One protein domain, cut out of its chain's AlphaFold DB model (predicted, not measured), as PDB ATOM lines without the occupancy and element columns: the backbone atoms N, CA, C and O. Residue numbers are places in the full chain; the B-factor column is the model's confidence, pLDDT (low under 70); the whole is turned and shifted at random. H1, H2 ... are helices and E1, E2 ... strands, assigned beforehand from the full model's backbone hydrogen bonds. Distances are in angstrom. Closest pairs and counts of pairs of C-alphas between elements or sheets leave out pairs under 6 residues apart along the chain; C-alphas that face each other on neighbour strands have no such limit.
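AT A GLANCE: This is residues 356 to 367 and 374 to 549 of the 853 residues of an uncharacterized protein of Ilumatobacter coccineus (strain NBRC 103263 / KCTC 29153 / YM16-304) (UniProt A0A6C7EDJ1). One long, twisted sheet runs the length of the domain and is folded over along one side: E1, E2, E3, E9 and E10 bend sharply, and their arms of residues 360 to 363, 383 to 387, 396 to 398, 476 to 478 and 494 to 496, with the small hairpin of E5 and E6, make a partial second layer partly face to face with the main wall. The main wall holds the other arms of those strands with E4, E7, E8, E11, E12 and E13; the short helix H1 follows E9 at the second layer's end. The printed part has 188 residues with thirteen named strands and one named helix, H1, which comes between E9 and E10 along the chain; the class is mostly strand, and the sheet is branched, with its neighbour pairs antiparallel. The whole is compact, with a radius of gyration of the C-alphas of 17.7 A, and only just flat, spanning 57 by 38 by 21 A.

HOW THE PARTS SIT: E1, residues 360 to 367, is an edge strand that bends by 103 degrees at residue 364. Its antiparallel neighbour is E2, residues 374 to 387, with N 363 and O 382 2.8 A apart, within hydrogen-bond range. E3, residues 396 to 410, lies on the other side of E2, with N 377 and O 407 at 2.8 A; E2 bends by 122 degrees at residue 382 and E3 by 120 degrees at residue 399. E4, residues 413 to 421, completes the meander E2 E3 E4, each strand the antiparallel neighbour of the one before, with N 406 and O 417 at 2.8 A. E5, residues 428 to 431, and E6, residues 438 to 441, form a hairpin with N 431 and O 438 at 2.8 A; the closest C-alphas of E3 and E5, those of Ile 396 and Leu 431, are 6.8 A apart. E7, residues 447 to 456, is antiparallel to E4, with N 452 and O 416 at 2.7 A. On the other side of E7 are E8, residues 462 to 464, beside residues 453 to 456, with N 455 and O 463 at 2.8 A, and E9, residues 469 to 478, beside residues 447 to 451, with N 471 and O 449 at 2.7 A. E9 bends by 111 degrees at residue 475, and its far part pairs with E6, with N 477 and O 439 at 2.7 A. H1, residues 481 to 487, is only just not on the sheet, with 4 pairs of C-alphas within 10 A; every O i to N i+4 pair in it is within hydrogen-bond range. A second meander is E10, residues 494 to 504, E11, residues 507 to 514, E12, residues 528 to 535, and E13, residues 543 to 549. E10 bends by 114 degrees at residue 497 and pairs with E9, with N 472 and O 501 at 2.7 A; further on, N 502 and O 509, N 510 and O 532, and N 531 and O 545 are each 2.8 A apart.

IN THESE COORDINATES: E1 begins at C-alpha 360, (-41.148, -9.658, -55.862). From first to last C-alpha, E2 measures 21.5 A, E3 24.4 A, E4 26.4 A and E7 30.4 A. E9 measures 18.2 A, E10 21.0 A, E11 21.5 A, E12 22.4 A and E13 18.6 A. H1 begins at C-alpha 481, (-62.169, -20.284, -76.297), and E13 ends at C-alpha 549, (-65.895, -41.145, -77.430).

THE WHOLE: The two C-alphas farthest apart, those of Gly 374 and Ala 521, are 57.3 A apart. Residues 368 to 373 are not printed, and C-alphas 367 and 374 across this cut are 14.2 A apart. The link from E11 to E12, residues 515 to 527, is long. The mean pLDDT of the printed part is 75.8; 63 residues are under 70, among them residues 381 to 403 and 420 to 428.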
ATOM      1  N   LEU A 356     -38.335  -7.671 -52.415       65.50
ATOM      2  CA  LEU A 356     -37.306  -8.572 -52.897       65.50
ATOM      3  C   LEU A 356     -36.884  -8.172 -54.329       65.50
ATOM      4  O   LEU A 356     -37.405  -7.234 -54.942       65.50
ATOM      5  N   TYR A 357     -35.865  -8.844 -54.868       65.75
ATOM      6  CA  TYR A 357     -35.315  -8.541 -56.195       65.75
ATOM      7  C   TYR A 357     -36.376  -8.679 -57.312       65.75
ATOM      8  O   TYR A 357     -37.302  -9.469 -57.202       65.75
ATOM      9  N   ALA A 358     -36.239  -7.926 -58.411       64.69
ATOM     10  CA  ALA A 358     -37.038  -8.078 -59.641       64.69
ATOM     11  C   ALA A 358     -38.581  -7.976 -59.517       64.69
ATOM     12  O   ALA A 358     -39.295  -8.567 -60.320       64.69
ATOM     13  N   GLY A 359     -39.110  -7.172 -58.585       65.62
ATOM     14  CA  GLY A 359     -40.562  -6.940 -58.482       65.62
ATOM     15  C   GLY A 359     -41.311  -8.041 -57.730       65.62
ATOM     16  O   GLY A 359     -42.496  -8.264 -57.976       65.62
ATOM     17  N   ILE A 360     -40.598  -8.732 -56.844       67.25
ATOM     18  CA  ILE A 360     -41.148  -9.658 -55.862       67.25
ATOM     19  C   ILE A 360     -41.363  -8.860 -54.572       67.25
ATOM     20  O   ILE A 360     -40.434  -8.217 -54.091       67.25
ATOM     21  N   GLU A 361     -42.565  -8.878 -54.011       72.69
ATOM     22  CA  GLU A 361     -42.868  -8.291 -52.701       72.69
ATOM     23  C   GLU A 361     -43.317  -9.413 -51.763       72.69
ATOM     24  O   GLU A 361     -44.184 -10.203 -52.126       72.69
ATOM     25  N   LEU A 362     -42.709  -9.508 -50.581       67.75
ATOM     26  CA  LEU A 362     -43.125 -10.418 -49.515       67.75
ATOM     27  C   LEU A 362     -43.741  -9.582 -48.393       67.75
ATOM     28  O   LEU A 362     -43.043  -8.750 -47.828       67.75
ATOM     29  N   ASP A 363     -45.008  -9.793 -48.064       69.38
ATOM     30  CA  ASP A 363     -45.665  -9.234 -46.881       69.38
ATOM     31  C   ASP A 363     -45.646 -10.283 -45.761       69.38
ATOM     32  O   ASP A 363     -46.472 -11.195 -45.719       69.38
ATOM     33  N   GLY A 364     -44.627 -10.212 -44.902       69.06
ATOM     34  CA  GLY A 364     -44.393 -11.198 -43.849       69.06
ATOM     35  C   GLY A 364     -43.005 -11.075 -43.232       69.06
ATOM     36  O   GLY A 364     -42.444  -9.984 -43.152       69.06
ATOM     37  N   SER A 365     -42.433 -12.194 -42.797       57.25
ATOM     38  CA  SER A 365     -41.121 -12.220 -42.149       57.25
ATOM     39  C   SER A 365     -40.060 -12.808 -43.080       57.25
ATOM     40  O   SER A 365     -40.238 -13.895 -43.620       57.25
ATOM     41  N   ALA A 366     -38.927 -12.128 -43.257       61.38
ATOM     42  CA  ALA A 366     -37.794 -12.596 -44.057       61.38
ATOM     43  C   ALA A 366     -36.501 -12.639 -43.248       61.38
ATOM     44  O   ALA A 366     -36.173 -11.686 -42.554       61.38
ATOM     45  N   VAL A 367     -35.723 -13.700 -43.420       61.75
ATOM     46  CA  VAL A 367     -34.359 -13.885 -42.929       61.75
ATOM     47  C   VAL A 367     -33.390 -13.761 -44.106       61.75
ATOM     48  O   VAL A 367     -33.353 -14.608 -44.996       61.75
ATOM     49  N   GLY A 374     -22.528 -15.254 -52.070       65.25
ATOM     50  CA  GLY A 374     -23.861 -14.727 -52.388       65.25
ATOM     51  C   GLY A 374     -24.774 -14.268 -51.248       65.25
ATOM     52  O   GLY A 374     -24.450 -14.298 -50.068       65.25
ATOM     53  N   VAL A 375     -25.984 -13.852 -51.613       65.38
ATOM     54  CA  VAL A 375     -27.051 -13.519 -50.655       65.38
ATOM     55  C   VAL A 375     -28.110 -14.610 -50.713       65.38
ATOM     56  O   VAL A 375     -28.587 -14.932 -51.800       65.38
ATOM     57  N   ARG A 376     -28.477 -15.174 -49.558       73.44
ATOM     58  CA  ARG A 376     -29.608 -16.091 -49.414       73.44
ATOM     59  C   ARG A 376     -30.699 -15.429 -48.579       73.44
ATOM     60  O   ARG A 376     -30.478 -15.198 -47.401       73.44
ATOM     61  N   THR A 377     -31.870 -15.162 -49.139       68.56
ATOM     62  CA  THR A 377     -33.031 -14.671 -48.380       68.56
ATOM     63  C   THR A 377     -34.057 -15.781 -48.275       68.56
ATOM     64  O   THR A 377     -34.452 -16.305 -49.306       68.56
ATOM     65  N   VAL A 378     -34.487 -16.132 -47.067       70.56
ATOM     66  CA  VAL A 378     -35.603 -17.054 -46.824       70.56
ATOM     67  C   VAL A 378     -36.714 -16.268 -46.148       70.56
ATOM     68  O   VAL A 378     -36.445 -15.643 -45.135       70.56
ATOM     69  N   GLY A 379     -37.929 -16.250 -46.677       67.88
ATOM     70  CA  GLY A 379     -39.039 -15.542 -46.041       67.88
ATOM     71  C   GLY A 379     -40.345 -16.307 -46.085       67.88
ATOM     72  O   GLY A 379     -40.494 -17.216 -46.892       67.88
ATOM     73  N   TRP A 380     -41.261 -15.934 -45.199       72.06
ATOM     74  CA  TRP A 380     -42.579 -16.528 -45.022       72.06
ATOM     75  C   TRP A 380     -43.631 -15.430 -44.978       72.06
ATOM     76  O   TRP A 380     -43.475 -14.462 -44.230       72.06
ATOM     77  N   GLY A 381     -44.693 -15.566 -45.763       68.06
ATOM     78  CA  GLY A 381     -45.783 -14.595 -45.777       68.06
ATOM     79  C   GLY A 381     -46.566 -14.584 -47.079       68.06
ATOM     80  O   GLY A 381     -46.477 -15.516 -47.881       68.06
ATOM     81  N   ASP A 382     -47.315 -13.505 -47.282       67.94
ATOM     82  CA  ASP A 382     -48.050 -13.287 -48.518       67.94
ATOM     83  C   ASP A 382     -47.088 -12.754 -49.584       67.94
ATOM     84  O   ASP A 382     -46.498 -11.683 -49.447       67.94
ATOM     85  N   VAL A 383     -46.902 -13.499 -50.665       67.31
ATOM     86  CA  VAL A 383     -45.967 -13.142 -51.733       67.31
ATOM     87  C   VAL A 383     -46.742 -12.623 -52.921       67.31
ATOM     88  O   VAL A 383     -47.667 -13.277 -53.394       67.31
ATOM     89  N   LEU A 384     -46.312 -11.483 -53.452       69.38
ATOM     90  CA  LEU A 384     -46.693 -10.996 -54.766       69.38
ATOM     91  C   LEU A 384     -45.459 -11.015 -55.670       69.38
ATOM     92  O   LEU A 384     -44.638 -10.099 -55.656       69.38
ATOM     93  N   ALA A 385     -45.321 -12.067 -56.474       67.19
ATOM     94  CA  ALA A 385     -44.241 -12.172 -57.452       67.19
ATOM     95  C   ALA A 385     -44.735 -11.727 -58.831       67.19
ATOM     96  O   ALA A 385     -45.742 -12.252 -59.298       67.19
ATOM     97  N   THR A 386     -44.023 -10.803 -59.489       67.94
ATOM     98  CA  THR A 386     -44.215 -10.505 -60.921       67.94
ATOM     99  C   THR A 386     -43.120 -11.189 -61.730       67.94
ATOM    100  O   THR A 386     -41.977 -10.736 -61.697       67.94
ATOM    101  N   VAL A 387     -43.442 -12.264 -62.462       65.69
ATOM    102  CA  VAL A 387     -42.416 -13.014 -63.209       65.69
ATOM    103  C   VAL A 387     -42.630 -12.978 -64.725       65.69
ATOM    104  O   VAL A 387     -43.664 -13.454 -65.200       65.69
ATOM    105  N   PRO A 388     -41.649 -12.483 -65.508       63.28
ATOM    106  CA  PRO A 388     -41.756 -12.397 -66.962       63.28
ATOM    107  C   PRO A 388     -41.304 -13.697 -67.659       63.28
ATOM    108  O   PRO A 388     -40.362 -13.669 -68.437       63.28
ATOM    109  N   LEU A 389     -41.937 -14.850 -67.397       61.31
ATOM    110  CA  LEU A 389     -41.486 -16.176 -67.892       61.31
ATOM    111  C   LEU A 389     -41.282 -16.267 -69.414       61.31
ATOM    112  O   LEU A 389     -40.355 -16.929 -69.881       61.31
ATOM    113  N   ILE A 390     -42.155 -15.617 -70.185       64.75
ATOM    114  CA  ILE A 390     -42.111 -15.614 -71.647       64.75
ATOM    115  C   ILE A 390     -42.066 -14.159 -72.099       64.75
ATOM    116  O   ILE A 390     -43.014 -13.400 -71.879       64.75
ATOM    117  N   ASP A 391     -40.951 -13.786 -72.729       61.03
ATOM    118  CA  ASP A 391     -40.649 -12.425 -73.166       61.03
ATOM    119  C   ASP A 391     -41.859 -11.821 -73.905       61.03
ATOM    120  O   ASP A 391     -42.311 -12.355 -74.921       61.03
ATOM    121  N   SER A 392     -42.401 -10.710 -73.390       53.06
ATOM    122  CA  SER A 392     -43.573  -9.970 -73.905       53.06
ATOM    123  C   SER A 392     -44.949 -10.655 -73.868       53.06
ATOM    124  O   SER A 392     -45.920 -10.046 -74.326       53.06
ATOM    125  N   LEU A 393     -45.064 -11.870 -73.326       52.59
ATOM    126  CA  LEU A 393     -46.321 -12.622 -73.342       52.59
ATOM    127  C   LEU A 393     -47.104 -12.508 -72.031       52.59
ATOM    128  O   LEU A 393     -48.320 -12.335 -72.098       52.59
ATOM    129  N   ILE A 394     -46.462 -12.617 -70.860       58.47
ATOM    130  CA  ILE A 394     -47.184 -12.664 -69.576       58.47
ATOM    131  C   ILE A 394     -46.337 -12.075 -68.440       58.47
ATOM    132  O   ILE A 394     -45.261 -12.590 -68.145       58.47
ATOM    133  N   ASP A 395     -46.865 -11.052 -67.765       62.19
ATOM    134  CA  ASP A 395     -46.459 -10.700 -66.402       62.19
ATOM    135  C   ASP A 395     -47.384 -11.471 -65.454       62.19
ATOM    136  O   ASP A 395     -48.576 -11.161 -65.355       62.19
ATOM    137  N   ILE A 396     -46.877 -12.523 -64.809       63.19
ATOM    138  CA  ILE A 396     -47.682 -13.309 -63.869       63.19
ATOM    139  C   ILE A 396     -47.554 -12.680 -62.488       63.19
ATOM    140  O   ILE A 396     -46.442 -12.624 -61.981       63.19
ATOM    141  N   GLN A 397     -48.668 -12.237 -61.893       68.31
ATOM    142  CA  GLN A 397     -48.739 -11.779 -60.500       68.31
ATOM    143  C   GLN A 397     -49.274 -12.886 -59.601       68.31
ATOM    144  O   GLN A 397     -50.491 -12.988 -59.483       68.31
ATOM    145  N   ILE A 398     -48.435 -13.721 -58.994       67.62
ATOM    146  CA  ILE A 398     -48.932 -14.821 -58.148       67.62
ATOM    147  C   ILE A 398     -49.104 -14.328 -56.709       67.62
ATOM    148  O   ILE A 398     -48.089 -13.967 -56.117       67.62
ATOM    149  N   PRO A 399     -50.335 -14.299 -56.156       68.50
ATOM    150  CA  PRO A 399     -50.554 -14.169 -54.725       68.50
ATOM    151  C   PRO A 399     -50.390 -15.551 -54.085       68.50
ATOM    152  O   PRO A 399     -51.239 -16.426 -54.268       68.50
ATOM    153  N   LEU A 400     -49.293 -15.761 -53.375       67.75
ATOM    154  CA  LEU A 400     -49.132 -16.940 -52.526       67.75
ATOM    155  C   LEU A 400     -49.416 -16.520 -51.090       67.75
ATOM    156  O   LEU A 400     -48.920 -15.471 -50.695       67.75
ATOM    157  N   ALA A 401     -50.188 -17.304 -50.341       65.81
ATOM    158  CA  ALA A 401     -50.331 -17.098 -48.900       65.81
ATOM    159  C   ALA A 401     -49.514 -18.133 -48.146       65.81
ATOM    160  O   ALA A 401     -49.338 -19.255 -48.629       65.81
ATOM    161  N   ASP A 402     -49.043 -17.746 -46.962       68.19
ATOM    162  CA  ASP A 402     -48.219 -18.594 -46.095       68.19
ATOM    163  C   ASP A 402     -47.024 -19.214 -46.849       68.19
ATOM    164  O   ASP A 402     -46.623 -20.352 -46.602       68.19
ATOM    165  N   ALA A 403     -46.472 -18.480 -47.818       69.94
ATOM    166  CA  ALA A 403     -45.512 -19.017 -48.765       69.94
ATOM    167  C   ALA A 403     -44.089 -18.878 -48.252       69.94
ATOM    168  O   ALA A 403     -43.697 -17.806 -47.791       69.94
ATOM    169  N   ALA A 404     -43.303 -19.939 -48.396       71.62
ATOM    170  CA  ALA A 404     -41.866 -19.909 -48.225       71.62
ATOM    171  C   ALA A 404     -41.204 -19.426 -49.524       71.62
ATOM    172  O   ALA A 404     -41.380 -20.011 -50.594       71.62
ATOM    173  N   VAL A 405     -40.415 -18.358 -49.435       72.94
ATOM    174  CA  VAL A 405     -39.605 -17.830 -50.539       72.94
ATOM    175  C   VAL A 405     -38.145 -18.017 -50.209       72.94
ATOM    176  O   VAL A 405     -37.696 -17.551 -49.169       72.94
ATOM    177  N   GLU A 406     -37.384 -18.610 -51.117       78.44
ATOM    178  CA  GLU A 406     -35.930 -18.637 -51.054       78.44
ATOM    179  C   GLU A 406     -35.333 -17.906 -52.258       78.44
ATOM    180  O   GLU A 406     -35.569 -18.283 -53.398       78.44
ATOM    181  N   ILE A 407     -34.511 -16.886 -52.024       75.69
ATOM    182  CA  ILE A 407     -33.703 -16.227 -53.053       75.69
ATOM    183  C   ILE A 407     -32.246 -16.557 -52.790       75.69
ATOM    184  O   ILE A 407     -31.741 -16.216 -51.730       75.69
ATOM    185  N   GLN A 408     -31.554 -17.144 -53.759       78.00
ATOM    186  CA  GLN A 408     -30.114 -17.367 -53.747       78.00
ATOM    187  C   GLN A 408     -29.473 -16.588 -54.898       78.00
ATOM    188  O   GLN A 408     -29.647 -16.925 -56.068       78.00
ATOM    189  N   ALA A 409     -28.723 -15.537 -54.576       70.69
ATOM    190  CA  ALA A 409     -28.008 -14.715 -55.545       70.69
ATOM    191  C   ALA A 409     -26.502 -14.983 -55.479       70.69
ATOM    192  O   ALA A 409     -25.853 -14.630 -54.501       70.69
ATOM    193  N   GLU A 410     -25.945 -15.554 -56.540       75.50
ATOM    194  CA  GLU A 410     -24.520 -15.793 -56.772       75.50
ATOM    195  C   GLU A 410     -23.985 -14.855 -57.868       75.50
ATOM    196  O   GLU A 410     -24.742 -14.229 -58.609       75.50
ATOM    197  N   SER A 411     -22.658 -14.794 -58.033       70.00
ATOM    198  CA  SER A 411     -22.004 -13.870 -58.981       70.00
ATOM    199  C   SER A 411     -22.506 -13.939 -60.435       70.00
ATOM    200  O   SER A 411     -22.410 -12.946 -61.150       70.00
ATOM    201  N   THR A 412     -23.038 -15.082 -60.879       73.25
ATOM    202  CA  THR A 412     -23.513 -15.299 -62.259       73.25
ATOM    203  C   THR A 412     -24.952 -15.810 -62.347       73.25
ATOM    204  O   THR A 412     -25.445 -16.049 -63.450       73.25
ATOM    205  N   ARG A 413     -25.619 -16.034 -61.209       73.75
ATOM    206  CA  ARG A 413     -26.932 -16.683 -61.162       73.75
ATOM    207  C   ARG A 413     -27.756 -16.142 -60.008       73.75
ATOM    208  O   ARG A 413     -27.259 -16.061 -58.896       73.75
ATOM    209  N   ILE A 414     -29.019 -15.836 -60.258       72.88
ATOM    210  CA  ILE A 414     -29.993 -15.537 -59.207       72.88
ATOM    211  C   ILE A 414     -31.082 -16.595 -59.308       72.88
ATOM    212  O   ILE A 414     -31.779 -16.644 -60.312       72.88
ATOM    213  N   GLY A 415     -31.193 -17.473 -58.318       76.25
ATOM    214  CA  GLY A 415     -32.292 -18.422 -58.180       76.25
ATOM    215  C   GLY A 415     -33.319 -17.902 -57.184       76.25
ATOM    216  O   GLY A 415     -32.951 -17.385 -56.138       76.25
ATOM    217  N   VAL A 416     -34.595 -18.051 -57.501       74.06
ATOM    218  CA  VAL A 416     -35.722 -17.822 -56.603       74.06
ATOM    219  C   VAL A 416     -36.575 -19.082 -56.604       74.06
ATOM    220  O   VAL A 416     -36.948 -19.563 -57.672       74.06
ATOM    221  N   ALA A 417     -36.862 -19.637 -55.437       77.25
ATOM    222  CA  ALA A 417     -37.782 -20.747 -55.250       77.25
ATOM    223  C   ALA A 417     -38.954 -20.279 -54.384       77.25
ATOM    224  O   ALA A 417     -38.758 -19.525 -53.431       77.25
ATOM    225  N   TYR A 418     -40.153 -20.714 -54.746       78.25
ATOM    226  CA  TYR A 418     -41.388 -20.461 -54.022       78.25
ATOM    227  C   TYR A 418     -42.061 -21.793 -53.738       78.25
ATOM    228  O   TYR A 418     -42.209 -22.605 -54.651       78.25
ATOM    229  N   ASP A 419     -42.509 -21.966 -52.504       72.75
ATOM    230  CA  ASP A 419     -43.353 -23.079 -52.091       72.75
ATOM    231  C   ASP A 419     -44.469 -22.529 -51.198       72.75
ATOM    232  O   ASP A 419     -44.205 -21.791 -50.248       72.75
ATOM    233  N   GLY A 420     -45.725 -22.805 -51.532       67.38
ATOM    234  CA  GLY A 420     -46.855 -22.276 -50.778       67.38
ATOM    235  C   GLY A 420     -48.211 -22.596 -51.388       67.38
ATOM    236  O   GLY A 420     -48.337 -23.003 -52.544       67.38
ATOM    237  N   ALA A 421     -49.261 -22.381 -50.598       65.38
ATOM    238  CA  ALA A 421     -50.628 -22.512 -51.073       65.38
ATOM    239  C   ALA A 421     -51.084 -21.213 -51.754       65.38
ATOM    240  O   ALA A 421     -50.759 -20.101 -51.329       65.38
ATOM    241  N   ILE A 422     -51.912 -21.334 -52.793       63.00
ATOM    242  CA  ILE A 422     -52.647 -20.170 -53.297       63.00
ATOM    243  C   ILE A 422     -53.701 -19.813 -52.248       63.00
ATOM    244  O   ILE A 422     -54.717 -20.495 -52.112       63.00
ATOM    245  N   GLY A 423     -53.471 -18.728 -51.518       55.28
ATOM    246  CA  GLY A 423     -54.395 -18.219 -50.517       55.28
ATOM    247  C   GLY A 423     -54.440 -16.698 -50.540       55.28
ATOM    248  O   GLY A 423     -53.520 -16.017 -50.976       55.28
ATOM    249  N   GLY A 424     -55.593 -16.162 -50.168       56.53
ATOM    250  CA  GLY A 424     -55.914 -14.744 -50.246       56.53
ATOM    251  C   GLY A 424     -57.422 -14.568 -50.400       56.53
ATOM    252  O   GLY A 424     -58.136 -15.477 -50.819       56.53
ATOM    253  N   SER A 425     -57.959 -13.394 -50.072       52.50
ATOM    254  CA  SER A 425     -59.413 -13.149 -50.051       52.50
ATOM    255  C   SER A 425     -60.121 -13.191 -51.422       52.50
ATOM    256  O   SER A 425     -61.310 -12.872 -51.500       52.50
ATOM    257  N   ASN A 426     -59.424 -13.540 -52.508       56.25
ATOM    258  CA  ASN A 426     -60.001 -13.621 -53.847       56.25
ATOM    259  C   ASN A 426     -60.487 -15.053 -54.150       56.25
ATOM    260  O   ASN A 426     -59.706 -15.994 -54.060       56.25
ATOM    261  N   PRO A 427     -61.760 -15.245 -54.547       56.00
ATOM    262  CA  PRO A 427     -62.360 -16.571 -54.751       56.00
ATOM    263  C   PRO A 427     -61.897 -17.282 -56.038       56.00
ATOM    264  O   PRO A 427     -62.248 -18.435 -56.288       56.00
ATOM    265  N   THR A 428     -61.185 -16.583 -56.921       69.44
ATOM    266  CA  THR A 428     -60.752 -17.102 -58.218       69.44
ATOM    267  C   THR A 428     -59.563 -16.287 -58.701       69.44
ATOM    268  O   THR A 428     -59.612 -15.056 -58.665       69.44
ATOM    269  N   TYR A 429     -58.514 -16.968 -59.150       72.56
ATOM    270  CA  TYR A 429     -57.343 -16.339 -59.739       72.56
ATOM    271  C   TYR A 429     -57.309 -16.631 -61.243       72.56
ATOM    272  O   TYR A 429     -57.397 -17.785 -61.657       72.56
ATOM    273  N   GLU A 430     -57.240 -15.585 -62.066       73.69
ATOM    274  CA  GLU A 430     -57.140 -15.708 -63.523       73.69
ATOM    275  C   GLU A 430     -55.715 -15.374 -63.961       73.69
ATOM    276  O   GLU A 430     -55.275 -14.232 -63.832       73.69
ATOM    277  N   LEU A 431     -55.004 -16.357 -64.513       72.62
ATOM    278  CA  LEU A 431     -53.736 -16.133 -65.196       72.62
ATOM    279  C   LEU A 431     -54.026 -15.450 -66.538       72.62
ATOM    280  O   LEU A 431     -54.676 -16.058 -67.401       72.62
ATOM    281  N   PRO A 432     -53.547 -14.214 -66.760       66.69
ATOM    282  CA  PRO A 432     -53.805 -13.474 -67.982       66.69
ATOM    283  C   PRO A 432     -52.850 -13.941 -69.088       66.69
ATOM    284  O   PRO A 432     -52.043 -13.161 -69.592       66.69
ATOM    285  N   LEU A 433     -52.921 -15.215 -69.489       69.25
ATOM    286  CA  LEU A 433     -52.286 -15.619 -70.742       69.25
ATOM    287  C   LEU A 433     -53.011 -14.876 -71.857       69.25
ATOM    288  O   LEU A 433     -54.243 -14.915 -71.905       69.25
ATOM    289  N   VAL A 434     -52.270 -14.183 -72.730       63.41
ATOM    290  CA  VAL A 434     -52.843 -13.434 -73.856       63.41
ATOM    291  C   VAL A 434     -53.650 -14.391 -74.725       63.41
ATOM    292  O   VAL A 434     -53.144 -15.082 -75.601       63.41
ATOM    293  N   GLY A 435     -54.937 -14.416 -74.424       65.44
ATOM    294  CA  GLY A 435     -55.959 -15.160 -75.110       65.44
ATOM    295  C   GLY A 435     -56.453 -16.459 -74.489       65.44
ATOM    296  O   GLY A 435     -57.544 -16.899 -74.820       65.44
ATOM    297  N   MET A 436     -55.751 -17.048 -73.531       69.19
ATOM    298  CA  MET A 436     -56.180 -18.308 -72.911       69.19
ATOM    299  C   MET A 436     -56.238 -18.133 -71.396       69.19
ATOM    300  O   MET A 436     -55.299 -18.532 -70.712       69.19
ATOM    301  N   PRO A 437     -57.282 -17.481 -70.850       76.94
ATOM    302  CA  PRO A 437     -57.360 -17.281 -69.410       76.94
ATOM    303  C   PRO A 437     -57.371 -18.640 -68.710       76.94
ATOM    304  O   PRO A 437     -58.155 -19.520 -69.066       76.94
ATOM    305  N   ILE A 438     -56.493 -18.820 -67.727       75.25
ATOM    306  CA  ILE A 438     -56.510 -20.008 -66.870       75.25
ATOM    307  C   ILE A 438     -57.077 -19.589 -65.535       75.25
ATOM    308  O   ILE A 438     -56.558 -18.692 -64.879       75.25
ATOM    309  N   THR A 439     -58.174 -20.224 -65.170       78.75
ATOM    310  CA  THR A 439     -58.961 -19.914 -63.992       78.75
ATOM    311  C   THR A 439     -58.636 -20.938 -62.919       78.75
ATOM    312  O   THR A 439     -59.059 -22.084 -63.008       78.75
ATOM    313  N   ILE A 440     -57.906 -20.540 -61.886       74.44
ATOM    314  CA  ILE A 440     -57.605 -21.399 -60.742       74.44
ATOM    315  C   ILE A 440     -58.643 -21.098 -59.645       74.44
ATOM    316  O   ILE A 440     -58.690 -19.968 -59.141       74.44
ATOM    317  N   PRO A 441     -59.534 -22.047 -59.298       68.44
ATOM    318  CA  PRO A 441     -60.451 -21.885 -58.179       68.44
ATOM    319  C   PRO A 441     -59.664 -21.888 -56.864       68.44
ATOM    320  O   PRO A 441     -58.884 -22.796 -56.606       68.44
ATOM    321  N   THR A 442     -59.900 -20.906 -55.991       64.69
ATOM    322  CA  THR A 442     -59.204 -20.830 -54.688       64.69
ATOM    323  C   THR A 442     -59.883 -21.653 -53.591       64.69
ATOM    324  O   THR A 442     -59.464 -21.642 -52.441       64.69
ATOM    325  N   THR A 443     -60.956 -22.376 -53.928       60.59
ATOM    326  CA  THR A 443     -61.705 -23.228 -52.990       60.59
ATOM    327  C   THR A 443     -61.210 -24.676 -52.937       60.59
ATOM    328  O   THR A 443     -61.758 -25.459 -52.163       60.59
ATOM    329  N   GLY A 444     -60.229 -25.045 -53.767       62.78
ATOM    330  CA  GLY A 444     -59.611 -26.373 -53.796       62.78
ATOM    331  C   GLY A 444     -58.211 -26.372 -53.178       62.78
ATOM    332  O   GLY A 444     -57.575 -25.326 -53.081       62.78
ATOM    333  N   SER A 445     -57.720 -27.547 -52.774       66.69
ATOM    334  CA  SER A 445     -56.315 -27.741 -52.399       66.69
ATOM    335  C   SER A 445     -55.457 -27.698 -53.665       66.69
ATOM    336  O   SER A 445     -55.249 -28.724 -54.315       66.69
ATOM    337  N   VAL A 446     -55.052 -26.497 -54.062       76.56
ATOM    338  CA  VAL A 446     -54.125 -26.281 -55.169       76.56
ATOM    339  C   VAL A 446     -52.740 -26.056 -54.579       76.56
ATOM    340  O   VAL A 446     -52.540 -25.120 -53.807       76.56
ATOM    341  N   GLU A 447     -51.811 -26.932 -54.933       79.56
ATOM    342  CA  GLU A 447     -50.403 -26.846 -54.559       79.56
ATOM    343  C   GLU A 447     -49.637 -26.115 -55.663       79.56
ATOM    344  O   GLU A 447     -49.896 -26.327 -56.854       79.56
ATOM    345  N   TRP A 448     -48.733 -25.222 -55.269       78.44
ATOM    346  CA  TRP A 448     -47.968 -24.383 -56.181       78.44
ATOM    347  C   TRP A 448     -46.477 -24.581 -55.917       78.44
ATOM    348  O   TRP A 448     -46.005 -24.293 -54.823       78.44
ATOM    349  N   ASP A 449     -45.745 -25.048 -56.925       79.19
ATOM    350  CA  ASP A 449     -44.284 -25.150 -56.903       79.19
ATOM    351  C   ASP A 449     -43.735 -24.284 -58.029       79.19
ATOM    352  O   ASP A 449     -44.064 -24.487 -59.201       79.19
ATOM    353  N   ALA A 450     -42.890 -23.310 -57.709       78.81
ATOM    354  CA  ALA A 450     -42.233 -22.546 -58.750       78.81
ATOM    355  C   ALA A 450     -40.782 -22.235 -58.447       78.81
ATOM    356  O   ALA A 450     -40.384 -21.842 -57.350       78.81
ATOM    357  N   ARG A 451     -39.990 -22.304 -59.510       81.75
ATOM    358  CA  ARG A 451     -38.569 -22.021 -59.505       81.75
ATOM    359  C   ARG A 451     -38.244 -21.067 -60.631       81.75
ATOM    360  O   ARG A 451     -38.502 -21.345 -61.792       81.75
ATOM    361  N   PHE A 452     -37.588 -19.968 -60.314       78.25
ATOM    362  CA  PHE A 452     -37.200 -18.960 -61.284       78.25
ATOM    363  C   PHE A 452     -35.724 -18.655 -61.137       78.25
ATOM    364  O   PHE A 452     -35.276 -18.153 -60.116       78.25
ATOM    365  N   GLY A 453     -34.949 -18.982 -62.159       79.25
ATOM    366  CA  GLY A 453     -33.555 -18.596 -62.253       79.25
ATOM    367  C   GLY A 453     -33.374 -17.442 -63.230       79.25
ATOM    368  O   GLY A 453     -34.073 -17.337 -64.235       79.25
ATOM    369  N   PHE A 454     -32.370 -16.616 -62.982       76.69
ATOM    370  CA  PHE A 454     -31.797 -15.689 -63.941       76.69
ATOM    371  C   PHE A 454     -30.312 -16.018 -64.078       76.69
ATOM    372  O   PHE A 454     -29.618 -16.213 -63.080       76.69
ATOM    373  N   VAL A 455     -29.821 -16.082 -65.311       82.06
ATOM    374  CA  VAL A 455     -28.420 -16.349 -65.645       82.06
ATOM    375  C   VAL A 455     -27.888 -15.173 -66.454       82.06
ATOM    376  O   VAL A 455     -28.539 -14.725 -67.402       82.06
ATOM    377  N   ASP A 456     -26.711 -14.666 -66.091       77.38
ATOM    378  CA  ASP A 456     -25.991 -13.710 -66.935       77.38
ATOM    379  C   ASP A 456     -25.433 -14.452 -68.157       77.38
ATOM    380  O   ASP A 456     -24.655 -15.399 -68.031       77.38
ATOM    381  N   ASP A 457     -25.822 -14.029 -69.359       79.00
ATOM    382  CA  ASP A 457     -25.338 -14.634 -70.603       79.00
ATOM    383  C   ASP A 457     -23.915 -14.178 -70.991       79.00
ATOM    384  O   ASP A 457     -23.409 -14.517 -72.068       79.00
ATOM    385  N   GLY A 458     -23.258 -13.401 -70.125       78.19
ATOM    386  CA  GLY A 458     -21.926 -12.840 -70.327       78.19
ATOM    387  C   GLY A 458     -21.921 -11.597 -71.220       78.19
ATOM    388  O   GLY A 458     -20.859 -11.017 -71.458       78.19
ATOM    389  N   SER A 459     -23.087 -11.165 -71.716       82.00
ATOM    390  CA  SER A 459     -23.259  -9.883 -72.404       82.00
ATOM    391  C   SER A 459     -23.581  -8.730 -71.446       82.00
ATOM    392  O   SER A 459     -23.647  -7.579 -71.887       82.00
ATOM    393  N   GLY A 460     -23.763  -9.022 -70.151       74.75
ATOM    394  CA  GLY A 460     -24.315  -8.088 -69.170       74.75
ATOM    395  C   GLY A 460     -25.839  -7.979 -69.249       74.75
ATOM    396  O   GLY A 460     -26.410  -7.031 -68.707       74.75
ATOM    397  N   THR A 461     -26.492  -8.917 -69.945       72.38
ATOM    398  CA  THR A 461     -27.949  -9.049 -69.996       72.38
ATOM    399  C   THR A 461     -28.338 -10.310 -69.237       72.38
ATOM    400  O   THR A 461     -27.904 -11.410 -69.571       72.38
ATOM    401  N   TRP A 462     -29.188 -10.154 -68.229       70.31
ATOM    402  CA  TRP A 462     -29.765 -11.288 -67.523       70.31
ATOM    403  C   TRP A 462     -30.843 -11.937 -68.384       70.31
ATOM    404  O   TRP A 462     -31.711 -11.253 -68.931       70.31
ATOM    405  N   ARG A 463     -30.785 -13.261 -68.509       79.56
ATOM    406  CA  ARG A 463     -31.805 -14.074 -69.175       79.56
ATOM    407  C   ARG A 463     -32.431 -15.010 -68.163       79.56
ATOM    408  O   ARG A 463     -31.766 -15.435 -67.225       79.56
ATOM    409  N   ILE A 464     -33.696 -15.349 -68.370       78.25
ATOM    410  CA  ILE A 464     -34.354 -16.375 -67.566       78.25
ATOM    411  C   ILE A 464     -33.628 -17.697 -67.792       78.25
ATOM    412  O   ILE A 464     -33.341 -18.082 -68.930       78.25
ATOM    413  N   ASP A 465     -33.286 -18.350 -66.690       81.25
ATOM    414  CA  ASP A 465     -32.702 -19.677 -66.672       81.25
ATOM    415  C   ASP A 465     -33.683 -20.634 -67.363       81.25
ATOM    416  O   ASP A 465     -34.850 -20.673 -66.966       81.25
ATOM    417  N   PRO A 466     -33.262 -21.410 -68.374       84.12
ATOM    418  CA  PRO A 466     -34.127 -22.393 -69.020       84.12
ATOM    419  C   PRO A 466     -34.763 -23.397 -68.051       84.12
ATOM    420  O   PRO A 466     -35.820 -23.938 -68.365       84.12
ATOM    421  N   ALA A 467     -34.144 -23.626 -66.885       85.06
ATOM    422  CA  ALA A 467     -34.676 -24.467 -65.815       85.06
ATOM    423  C   ALA A 467     -35.781 -23.794 -64.978       85.06
ATOM    424  O   ALA A 467     -36.283 -24.413 -64.041       85.06
ATOM    425  N   SER A 468     -36.148 -22.545 -65.279       84.19
ATOM    426  CA  SER A 468     -37.240 -21.845 -64.601       84.19
ATOM    427  C   SER A 468     -38.591 -22.427 -64.995       84.19
ATOM    428  O   SER A 468     -38.860 -22.621 -66.182       84.19
ATOM    429  N   TYR A 469     -39.450 -22.653 -64.009       88.81
ATOM    430  CA  TYR A 469     -40.812 -23.115 -64.194       88.81
ATOM    431  C   TYR A 469     -41.743 -22.614 -63.088       88.81
ATOM    432  O   TYR A 469     -41.310 -22.292 -61.987       88.81
ATOM    433  N   ALA A 470     -43.036 -22.607 -63.380       85.00
ATOM    434  CA  ALA A 470     -44.105 -22.517 -62.398       85.00
ATOM    435  C   ALA A 470     -45.069 -23.673 -62.637       85.00
ATOM    436  O   ALA A 470     -45.544 -23.841 -63.760       85.00
ATOM    437  N   GLU A 471     -45.336 -24.470 -61.614       89.19
ATOM    438  CA  GLU A 471     -46.177 -25.655 -61.659       89.19
ATOM    439  C   GLU A 471     -47.294 -25.572 -60.619       89.19
ATOM    440  O   GLU A 471     -47.106 -25.152 -59.482       89.19
ATOM    441  N   VAL A 472     -48.490 -25.950 -61.046       87.06
ATOM    442  CA  VAL A 472     -49.720 -25.912 -60.265       87.06
ATOM    443  C   VAL A 472     -50.327 -27.291 -60.312       87.06
ATOM    444  O   VAL A 472     -50.626 -27.774 -61.402       87.06
ATOM    445  N   SER A 473     -50.554 -27.904 -59.158       89.12
ATOM    446  CA  SER A 473     -51.197 -29.211 -59.051       89.12
ATOM    447  C   SER A 473     -52.514 -29.087 -58.291       89.12
ATOM    448  O   SER A 473     -52.561 -28.514 -57.208       89.12
ATOM    449  N   GLY A 474     -53.607 -29.597 -58.860       88.62
ATOM    450  CA  GLY A 474     -54.936 -29.547 -58.239       88.62
ATOM    451  C   GLY A 474     -56.077 -29.317 -59.229       88.62
ATOM    452  O   GLY A 474     -56.004 -29.710 -60.395       88.62
ATOM    453  N   GLU A 475     -57.153 -28.698 -58.748       85.81
ATOM    454  CA  GLU A 475     -58.295 -28.275 -59.566       85.81
ATOM    455  C   GLU A 475     -57.979 -26.953 -60.280       85.81
ATOM    456  O   GLU A 475     -57.599 -25.972 -59.645       85.81
ATOM    457  N   PHE A 476     -58.161 -26.898 -61.601       84.50
ATOM    458  CA  PHE A 476     -58.019 -25.666 -62.388       84.50
ATOM    459  C   PHE A 476     -58.863 -25.705 -63.661       84.50
ATOM    460  O   PHE A 476     -59.186 -26.764 -64.186       84.50
ATOM    461  N   GLY A 477     -59.227 -24.536 -64.173       83.44
ATOM    462  CA  GLY A 477     -59.928 -24.346 -65.434       83.44
ATOM    463  C   GLY A 477     -59.017 -23.750 -66.503       83.44
ATOM    464  O   GLY A 477     -58.302 -22.791 -66.238       83.44
ATOM    465  N   VAL A 478     -59.061 -24.277 -67.724       82.75
ATOM    466  CA  VAL A 478     -58.367 -23.728 -68.892       82.75
ATOM    467  C   VAL A 478     -59.392 -23.166 -69.870       82.75
ATOM    468  O   VAL A 478     -60.223 -23.902 -70.408       82.75
ATOM    469  N   GLY A 479     -59.315 -21.862 -70.124       83.19
ATOM    470  CA  GLY A 479     -60.134 -21.182 -71.116       83.19
ATOM    471  C   GLY A 479     -59.665 -21.491 -72.536       83.19
ATOM    472  O   GLY A 479     -58.742 -20.850 -73.041       83.19
ATOM    473  N   LEU A 480     -60.295 -22.466 -73.198       82.25
ATOM    474  CA  LEU A 480     -59.924 -22.894 -74.553       82.25
ATOM    475  C   LEU A 480     -60.544 -22.029 -75.658       82.25
ATOM    476  O   LEU A 480     -60.208 -22.218 -76.826       82.25
ATOM    477  N   GLY A 481     -61.420 -21.077 -75.321       81.62
ATOM    478  CA  GLY A 481     -62.169 -20.284 -76.297       81.62
ATOM    479  C   GLY A 481     -61.309 -19.662 -77.403       81.62
ATOM    480  O   GLY A 481     -61.609 -19.852 -78.580       81.62
ATOM    481  N   GLN A 482     -60.204 -18.977 -77.072       76.69
ATOM    482  CA  GLN A 482     -59.361 -18.377 -78.121       76.69
ATOM    483  C   GLN A 482     -58.399 -19.359 -78.781       76.69
ATOM    484  O   GLN A 482     -58.043 -19.139 -79.936       76.69
ATOM    485  N   PHE A 483     -58.004 -20.446 -78.103       77.44
ATOM    486  CA  PHE A 483     -57.320 -21.550 -78.786       77.44
ATOM    487  C   PHE A 483     -58.224 -22.090 -79.897       77.44
ATOM    488  O   PHE A 483     -57.785 -22.239 -81.034       77.44
ATOM    489  N   GLY A 484     -59.516 -22.241 -79.591       75.50
ATOM    490  CA  GLY A 484     -60.571 -22.519 -80.553       75.50
ATOM    491  C   GLY A 484     -60.639 -21.482 -81.677       75.50
ATOM    492  O   GLY A 484     -60.540 -21.846 -82.846       75.50
ATOM    493  N   GLU A 485     -60.757 -20.187 -81.365       80.12
ATOM    494  CA  GLU A 485     -60.800 -19.131 -82.392       80.12
ATOM    495  C   GLU A 485     -59.577 -19.160 -83.323       80.12
ATOM    496  O   GLU A 485     -59.719 -18.947 -84.531       80.12
ATOM    497  N   LEU A 486     -58.392 -19.455 -82.779       71.69
ATOM    498  CA  LEU A 486     -57.133 -19.522 -83.516       71.69
ATOM    499  C   LEU A 486     -57.120 -20.669 -84.535       71.69
ATOM    500  O   LEU A 486     -56.703 -20.465 -85.676       71.69
ATOM    501  N   ILE A 487     -57.617 -21.845 -84.149       72.50
ATOM    502  CA  ILE A 487     -57.733 -23.016 -85.034       72.50
ATOM    503  C   ILE A 487     -59.038 -23.026 -85.852       72.50
ATOM    504  O   ILE A 487     -59.267 -23.920 -86.663       72.50
ATOM    505  N   GLY A 488     -59.909 -22.030 -85.659       76.12
ATOM    506  CA  GLY A 488     -61.192 -21.914 -86.353       76.12
ATOM    507  C   GLY A 488     -62.282 -22.864 -85.842       76.12
ATOM    508  O   GLY A 488     -63.173 -23.228 -86.611       76.12
ATOM    509  N   MET A 489     -62.234 -23.256 -84.568       76.25
ATOM    510  CA  MET A 489     -63.196 -24.144 -83.912       76.25
ATOM    511  C   MET A 489     -63.798 -23.520 -82.649       76.25
ATOM    512  O   MET A 489     -63.157 -22.754 -81.948       76.25
ATOM    513  N   GLU A 490     -65.034 -23.872 -82.308       81.62
ATOM    514  CA  GLU A 490     -65.649 -23.438 -81.048       81.62
ATOM    515  C   GLU A 490     -65.313 -24.448 -79.943       81.62
ATOM    516  O   GLU A 490     -65.915 -25.521 -79.874       81.62
ATOM    517  N   LEU A 491     -64.324 -24.131 -79.104       82.44
ATOM    518  CA  LEU A 491     -63.946 -24.955 -77.953       82.44
ATOM    519  C   LEU A 491     -64.551 -24.384 -76.671       82.44
ATOM    520  O   LEU A 491     -64.538 -23.174 -76.453       82.44
ATOM    521  N   SER A 492     -65.085 -25.267 -75.832       83.31
ATOM    522  CA  SER A 492     -65.562 -24.921 -74.491       83.31
ATOM    523  C   SER A 492     -64.415 -24.967 -73.488       83.31
ATOM    524  O   SER A 492     -63.480 -25.753 -73.639       83.31
ATOM    525  N   ASP A 493     -64.511 -24.146 -72.447       83.19
ATOM    526  CA  ASP A 493     -63.536 -24.137 -71.360       83.19
ATOM    527  C   ASP A 493     -63.502 -25.495 -70.645       83.19
ATOM    528  O   ASP A 493     -64.529 -26.154 -70.444       83.19
ATOM    529  N   VAL A 494     -62.301 -25.913 -70.259       81.31
ATOM    530  CA  VAL A 494     -62.051 -27.199 -69.610       81.31
ATOM    531  C   VAL A 494     -61.856 -26.957 -68.129       81.31
ATOM    532  O   VAL A 494     -60.866 -26.355 -67.746       81.31
ATOM    533  N   ALA A 495     -62.769 -27.439 -67.289       81.00
ATOM    534  CA  ALA A 495     -62.535 -27.522 -65.849       81.00
ATOM    535  C   ALA A 495     -61.954 -28.897 -65.501       81.00
ATOM    536  O   ALA A 495     -62.590 -29.928 -65.737       81.00
ATOM    537  N   SER A 496     -60.747 -28.890 -64.949       78.75
ATOM    538  CA  SER A 496     -60.052 -30.055 -64.421       78.75
ATOM    539  C   SER A 496     -60.488 -30.339 -62.990       78.75
ATOM    540  O   SER A 496     -60.554 -29.427 -62.167       78.75
ATOM    541  N   GLN A 497     -60.754 -31.609 -62.692       80.44
ATOM    542  CA  GLN A 497     -60.972 -32.089 -61.318       80.44
ATOM    543  C   GLN A 497     -59.661 -32.374 -60.591       80.44
ATOM    544  O   GLN A 497     -59.589 -32.357 -59.371       80.44
ATOM    545  N   SER A 498     -58.631 -32.690 -61.361       86.25
ATOM    546  CA  SER A 498     -57.286 -32.931 -60.877       86.25
ATOM    547  C   SER A 498     -56.365 -32.886 -62.078       86.25
ATOM    548  O   SER A 498     -56.599 -33.579 -63.076       86.25
ATOM    549  N   GLY A 499     -55.314 -32.094 -61.990       89.56
ATOM    550  CA  GLY A 499     -54.299 -32.043 -63.017       89.56
ATOM    551  C   GLY A 499     -53.034 -31.378 -62.523       89.56
ATOM    552  O   GLY A 499     -52.985 -30.895 -61.392       89.56
ATOM    553  N   SER A 500     -52.057 -31.292 -63.415       91.00
ATOM    554  CA  SER A 500     -50.935 -30.380 -63.276       91.00
ATOM    555  C   SER A 500     -50.899 -29.399 -64.439       91.00
ATOM    556  O   SER A 500     -51.266 -29.709 -65.576       91.00
ATOM    557  N   PHE A 501     -50.476 -28.185 -64.147       90.19
ATOM    558  CA  PHE A 501     -50.305 -27.108 -65.096       90.19
ATOM    559  C   PHE A 501     -48.921 -26.518 -64.884       90.19
ATOM    560  O   PHE A 501     -48.613 -26.075 -63.787       90.19
ATOM    561  N   ARG A 502     -48.091 -26.504 -65.920       91.38
ATOM    562  CA  ARG A 502     -46.700 -26.072 -65.851       91.38
ATOM    563  C   ARG A 502     -46.397 -25.054 -66.942       91.38
ATOM    564  O   ARG A 502     -46.649 -25.311 -68.119       91.38
ATOM    565  N   ILE A 503     -45.819 -23.924 -66.555       88.81
ATOM    566  CA  ILE A 503     -45.265 -22.908 -67.452       88.81
ATOM    567  C   ILE A 503     -43.750 -22.942 -67.311       88.81
ATOM    568  O   ILE A 503     -43.242 -22.843 -66.199       88.81
ATOM    569  N   ASP A 504     -43.027 -23.040 -68.417       90.06
ATOM    570  CA  ASP A 504     -41.570 -22.941 -68.443       90.06
ATOM    571  C   ASP A 504     -41.081 -22.184 -69.687       90.06
ATOM    572  O   ASP A 504     -41.859 -21.596 -70.442       90.06
ATOM    573  N   SER A 505     -39.765 -22.172 -69.898       84.12
ATOM    574  CA  SER A 505     -39.138 -21.488 -71.035       84.12
ATOM    575  C   SER A 505     -39.543 -22.037 -72.414       84.12
ATOM    576  O   SER A 505     -39.353 -21.351 -73.421       84.12
ATOM    577  N   THR A 506     -40.091 -23.254 -72.484       88.81
ATOM    578  CA  THR A 506     -40.555 -23.888 -73.729       88.81
ATOM    579  C   THR A 506     -42.023 -23.590 -74.028       88.81
ATOM    580  O   THR A 506     -42.441 -23.642 -75.186       88.81
ATOM    581  N   GLY A 507     -42.793 -23.204 -73.009       89.06
ATOM    582  CA  GLY A 507     -44.176 -22.780 -73.144       89.06
ATOM    583  C   GLY A 507     -45.041 -23.253 -71.989       89.06
ATOM    584  O   GLY A 507     -44.661 -23.152 -70.827       89.06
ATOM    585  N   VAL A 508     -46.245 -23.712 -72.313       89.38
ATOM    586  CA  VAL A 508     -47.256 -24.090 -71.326       89.38
ATOM    587  C   VAL A 508     -47.665 -25.535 -71.553       89.38
ATOM    588  O   VAL A 508     -47.997 -25.922 -72.670       89.38
ATOM    589  N   THR A 509     -47.686 -26.334 -70.495       92.44
ATOM    590  CA  THR A 509     -48.221 -27.695 -70.517       92.44
ATOM    591  C   THR A 509     -49.285 -27.843 -69.443       92.44
ATOM    592  O   THR A 509     -49.139 -27.329 -68.342       92.44
ATOM    593  N   ALA A 510     -50.382 -28.519 -69.756       91.69
ATOM    594  CA  ALA A 510     -51.413 -28.836 -68.782       91.69
ATOM    595  C   ALA A 510     -51.862 -30.275 -68.990       91.69
ATOM    596  O   ALA A 510     -52.110 -30.676 -70.121       91.69
ATOM    597  N   ARG A 511     -51.988 -31.053 -67.924       92.75
ATOM    598  CA  ARG A 511     -52.539 -32.407 -67.962       92.75
ATOM    599  C   ARG A 511     -53.585 -32.545 -66.881       92.75
ATOM    600  O   ARG A 511     -53.418 -31.977 -65.810       92.75
ATOM    601  N   GLY A 512     -54.644 -33.297 -67.128       90.88
ATOM    602  CA  GLY A 512     -55.646 -33.532 -66.096       90.88
ATOM    603  C   GLY A 512     -56.840 -34.325 -66.581       90.88
ATOM    604  O   GLY A 512     -56.871 -34.798 -67.715       90.88
ATOM    605  N   GLN A 513     -57.829 -34.440 -65.703       89.06
ATOM    606  CA  GLN A 513     -59.095 -35.103 -65.985       89.06
ATOM    607  C   GLN A 513     -60.232 -34.093 -66.024       89.06
ATOM    608  O   GLN A 513     -60.480 -33.373 -65.055       89.06
ATOM    609  N   SER A 514     -60.951 -34.067 -67.142       85.19
ATOM    610  CA  SER A 514     -62.108 -33.199 -67.345       85.19
ATOM    611  C   SER A 514     -63.381 -34.016 -67.506       85.19
ATOM    612  O   SER A 514     -63.417 -34.998 -68.245       85.19
ATOM    613  N   GLN A 515     -64.458 -33.586 -66.849       77.44
ATOM    614  CA  GLN A 515     -65.809 -34.115 -67.088       77.44
ATOM    615  C   GLN A 515     -66.588 -33.294 -68.128       77.44
ATOM    616  O   GLN A 515     -67.749 -33.597 -68.413       77.44
ATOM    617  N   LEU A 516     -65.990 -32.226 -68.662       65.81
ATOM    618  CA  LEU A 516     -66.675 -31.278 -69.529       65.81
ATOM    619  C   LEU A 516     -66.550 -31.631 -71.006       65.81
ATOM    620  O   LEU A 516     -65.518 -32.073 -71.503       65.81
ATOM    621  N   GLN A 517     -67.644 -31.350 -71.707       74.56
ATOM    622  CA  GLN A 517     -67.759 -31.505 -73.142       74.56
ATOM    623  C   GLN A 517     -66.938 -30.413 -73.853       74.56
ATOM    624  O   GLN A 517     -67.393 -29.279 -73.964       74.56
ATOM    625  N   ILE A 518     -65.739 -30.754 -74.341       74.69
ATOM    626  CA  ILE A 518     -64.803 -29.807 -74.987       74.69
ATOM    627  C   ILE A 518     -65.396 -29.203 -76.274       74.69
ATOM    628  O   ILE A 518     -65.175 -28.036 -76.589       74.69
ATOM    629  N   HIS A 519     -66.186 -29.984 -77.015       76.25
ATOM    630  CA  HIS A 519     -66.850 -29.556 -78.245       76.25
ATOM    631  C   HIS A 519     -68.224 -30.241 -78.366       76.25
ATOM    632  O   HIS A 519     -68.325 -31.425 -78.048       76.25
ATOM    633  N   PRO A 520     -69.281 -29.584 -78.885       67.88
ATOM    634  CA  PRO A 520     -70.629 -30.168 -78.953       67.88
ATOM    635  C   PRO A 520     -70.735 -31.509 -79.701       67.88
ATOM    636  O   PRO A 520     -71.639 -32.296 -79.422       67.88
ATOM    637  N   ALA A 521     -69.830 -31.765 -80.652       66.62
ATOM    638  CA  ALA A 521     -69.756 -33.026 -81.404       66.62
ATOM    639  C   ALA A 521     -68.946 -34.137 -80.703       66.62
ATOM    640  O   ALA A 521     -69.012 -35.293 -81.109       66.62
ATOM    641  N   LEU A 522     -68.188 -33.806 -79.656       70.56
ATOM    642  CA  LEU A 522     -67.420 -34.760 -78.858       70.56
ATOM    643  C   LEU A 522     -68.232 -35.050 -77.603       70.56
ATOM    644  O   LEU A 522     -68.559 -34.127 -76.863       70.56
ATOM    645  N   ARG A 523     -68.634 -36.298 -77.374       68.88
ATOM    646  CA  ARG A 523     -69.432 -36.668 -76.201       68.88
ATOM    647  C   ARG A 523     -68.568 -37.502 -75.271       68.88
ATOM    648  O   ARG A 523     -68.531 -38.717 -75.391       68.88
ATOM    649  N   SER A 524     -67.917 -36.866 -74.304       65.19
ATOM    650  CA  SER A 524     -67.249 -37.592 -73.225       65.19
ATOM    651  C   SER A 524     -68.301 -38.063 -72.211       65.19
ATOM    652  O   SER A 524     -68.821 -37.284 -71.414       65.19
ATOM    653  N   GLY A 525     -68.683 -39.341 -72.273       60.25
ATOM    654  CA  GLY A 525     -69.593 -39.947 -71.289       60.25
ATOM    655  C   GLY A 525     -68.953 -40.162 -69.908       60.25
ATOM    656  O   GLY A 525     -69.669 -40.327 -68.920       60.25
ATOM    657  N   ALA A 526     -67.621 -40.139 -69.840       70.69
ATOM    658  CA  ALA A 526     -66.803 -40.284 -68.642       70.69
ATOM    659  C   ALA A 526     -65.766 -39.149 -68.562       70.69
ATOM    660  O   ALA A 526     -65.620 -38.382 -69.514       70.69
ATOM    661  N   ALA A 527     -65.070 -39.042 -67.426       76.38
ATOM    662  CA  ALA A 527     -63.908 -38.167 -67.311       76.38
ATOM    663  C   ALA A 527     -62.886 -38.534 -68.402       76.38
ATOM    664  O   ALA A 527     -62.551 -39.709 -68.551       76.38
ATOM    665  N   ALA A 528     -62.453 -37.541 -69.173       83.88
ATOM    666  CA  ALA A 528     -61.451 -37.691 -70.216       83.88
ATOM    667  C   ALA A 528     -60.122 -37.125 -69.717       83.88
ATOM    668  O   ALA A 528     -60.077 -35.992 -69.220       83.88
ATOM    669  N   ASP A 529     -59.058 -37.912 -69.860       89.00
ATOM    670  CA  ASP A 529     -57.698 -37.406 -69.716       89.00
ATOM    671  C   ASP A 529     -57.430 -36.427 -70.864       89.00
ATOM    672  O   ASP A 529     -57.755 -36.715 -72.020       89.00
ATOM    673  N   TYR A 530     -56.846 -35.274 -70.548       91.31
ATOM    674  CA  TYR A 530     -56.378 -34.314 -71.538       91.31
ATOM    675  C   TYR A 530     -54.916 -33.939 -71.291       91.31
ATOM    676  O   TYR A 530     -54.442 -33.929 -70.153       91.31
ATOM    677  N   ALA A 531     -54.215 -33.586 -72.365       93.12
ATOM    678  CA  ALA A 531     -52.891 -32.994 -72.354       93.12
ATOM    679  C   ALA A 531     -52.860 -31.800 -73.320       93.12
ATOM    680  O   ALA A 531     -52.922 -31.951 -74.534       93.12
ATOM    681  N   LEU A 532     -52.775 -30.594 -72.773       92.25
ATOM    682  CA  LEU A 532     -52.534 -29.363 -73.506       92.25
ATOM    683  C   LEU A 532     -51.033 -29.086 -73.544       92.25
ATOM    684  O   LEU A 532     -50.353 -29.146 -72.519       92.25
ATOM    685  N   ARG A 533     -50.537 -28.699 -74.711       93.12
ATOM    686  CA  ARG A 533     -49.206 -28.150 -74.920       93.12
ATOM    687  C   ARG A 533     -49.326 -26.905 -75.785       93.12
ATOM    688  O   ARG A 533     -49.842 -26.965 -76.894       93.12
ATOM    689  N   ILE A 534     -48.815 -25.785 -75.301       89.06
ATOM    690  CA  ILE A 534     -48.662 -24.543 -76.054       89.06
ATOM    691  C   ILE A 534     -47.169 -24.294 -76.174       89.06
ATOM    692  O   ILE A 534     -46.493 -24.085 -75.169       89.06
ATOM    693  N   ASP A 535     -46.656 -24.336 -77.395       89.06
ATOM    694  CA  ASP A 535     -45.242 -24.090 -77.656       89.06
ATOM    695  C   ASP A 535     -45.008 -22.584 -77.831       89.06
ATOM    696  O   ASP A 535     -45.634 -21.932 -78.673       89.06
ATOM    697  N   ALA A 536     -44.135 -22.011 -76.999       83.12
ATOM    698  CA  ALA A 536     -43.876 -20.573 -77.005       83.12
ATOM    699  C   ALA A 536     -43.094 -20.114 -78.247       83.12
ATOM    700  O   ALA A 536     -43.181 -18.945 -78.632       83.12
ATOM    701  N   ALA A 537     -42.321 -21.008 -78.872       84.94
ATOM    702  CA  ALA A 537     -41.501 -20.691 -80.036       84.94
ATOM    703  C   ALA A 537     -42.265 -20.882 -81.354       84.94
ATOM    704  O   ALA A 537     -42.036 -20.130 -82.306       84.94
ATOM    705  N   ASP A 538     -43.167 -21.863 -81.413       86.44
ATOM    706  CA  ASP A 538     -43.971 -22.154 -82.597       86.44
ATOM    707  C   ASP A 538     -45.402 -22.559 -82.234       86.44
ATOM    708  O   ASP A 538     -45.699 -23.724 -81.982       86.44
ATOM    709  N   TRP A 539     -46.326 -21.597 -82.295       80.44
ATOM    710  CA  TRP A 539     -47.726 -21.846 -81.955       80.44
ATOM    711  C   TRP A 539     -48.360 -22.980 -82.779       80.44
ATOM    712  O   TRP A 539     -49.280 -23.625 -82.281       80.44
ATOM    713  N   LEU A 540     -47.873 -23.261 -83.997       83.25
ATOM    714  CA  LEU A 540     -48.383 -24.354 -84.835       83.25
ATOM    715  C   LEU A 540     -48.080 -25.739 -84.246       83.25
ATOM    716  O   LEU A 540     -48.788 -26.690 -84.561       83.25
ATOM    717  N   GLN A 541     -47.062 -25.847 -83.383       88.69
ATOM    718  CA  GLN A 541     -46.737 -27.055 -82.615       88.69
ATOM    719  C   GLN A 541     -47.574 -27.190 -81.334       88.69
ATOM    720  O   GLN A 541     -47.387 -28.145 -80.582       88.69
ATOM    721  N   SER A 542     -48.484 -26.246 -81.064       89.75
ATOM    722  CA  SER A 542     -49.400 -26.356 -79.929       89.75
ATOM    723  C   SER A 542     -50.449 -27.428 -80.209       89.75
ATOM    724  O   SER A 542     -51.048 -27.449 -81.288       89.75
ATOM    725  N   SER A 543     -50.682 -28.298 -79.233       92.56
ATOM    726  CA  SER A 543     -51.629 -29.404 -79.320       92.56
ATOM    727  C   SER A 543     -52.502 -29.495 -78.073       92.56
ATOM    728  O   SER A 543     -52.078 -29.189 -76.961       92.56
ATOM    729  N   LEU A 544     -53.740 -29.932 -78.257       91.69
ATOM    730  CA  LEU A 544     -54.622 -30.399 -77.200       91.69
ATOM    731  C   LEU A 544     -54.989 -31.846 -77.515       91.69
ATOM    732  O   LEU A 544     -55.705 -32.121 -78.474       91.69
ATOM    733  N   GLU A 545     -54.476 -32.754 -76.704       92.81
ATOM    734  CA  GLU A 545     -54.684 -34.191 -76.803       92.81
ATOM    735  C   GLU A 545     -55.718 -34.617 -75.765       92.81
ATOM    736  O   GLU A 545     -55.698 -34.121 -74.639       92.81
ATOM    737  N   PHE A 546     -56.634 -35.512 -76.115       90.69
ATOM    738  CA  PHE A 546     -57.530 -36.151 -75.154       90.69
ATOM    739  C   PHE A 546     -58.083 -37.462 -75.702       90.69
ATOM    740  O   PHE A 546     -58.191 -37.646 -76.915       90.69
ATOM    741  N   VAL A 547     -58.478 -38.354 -74.795       88.75
ATOM    742  CA  VAL A 547     -59.133 -39.622 -75.139       88.75
ATOM    743  C   VAL A 547     -60.626 -39.499 -74.869       88.75
ATOM    744  O   VAL A 547     -61.040 -39.270 -73.732       88.75
ATOM    745  N   ALA A 548     -61.457 -39.634 -75.903       85.88
ATOM    746  CA  ALA A 548     -62.905 -39.499 -75.760       85.88
ATOM    747  C   ALA A 548     -63.691 -40.343 -76.766       85.88
ATOM    748  O   ALA A 548     -63.203 -40.694 -77.837       85.88
ATOM    749  N   ASP A 549     -64.958 -40.609 -76.449       84.88
ATOM    750  CA  ASP A 549     -65.895 -41.145 -77.430       84.88
ATOM    751  C   ASP A 549     -66.303 -40.039 -78.417       84.88
ATOM    752  O   ASP A 549     -66.805 -38.970 -78.041       84.88
TER     753      ASP A 549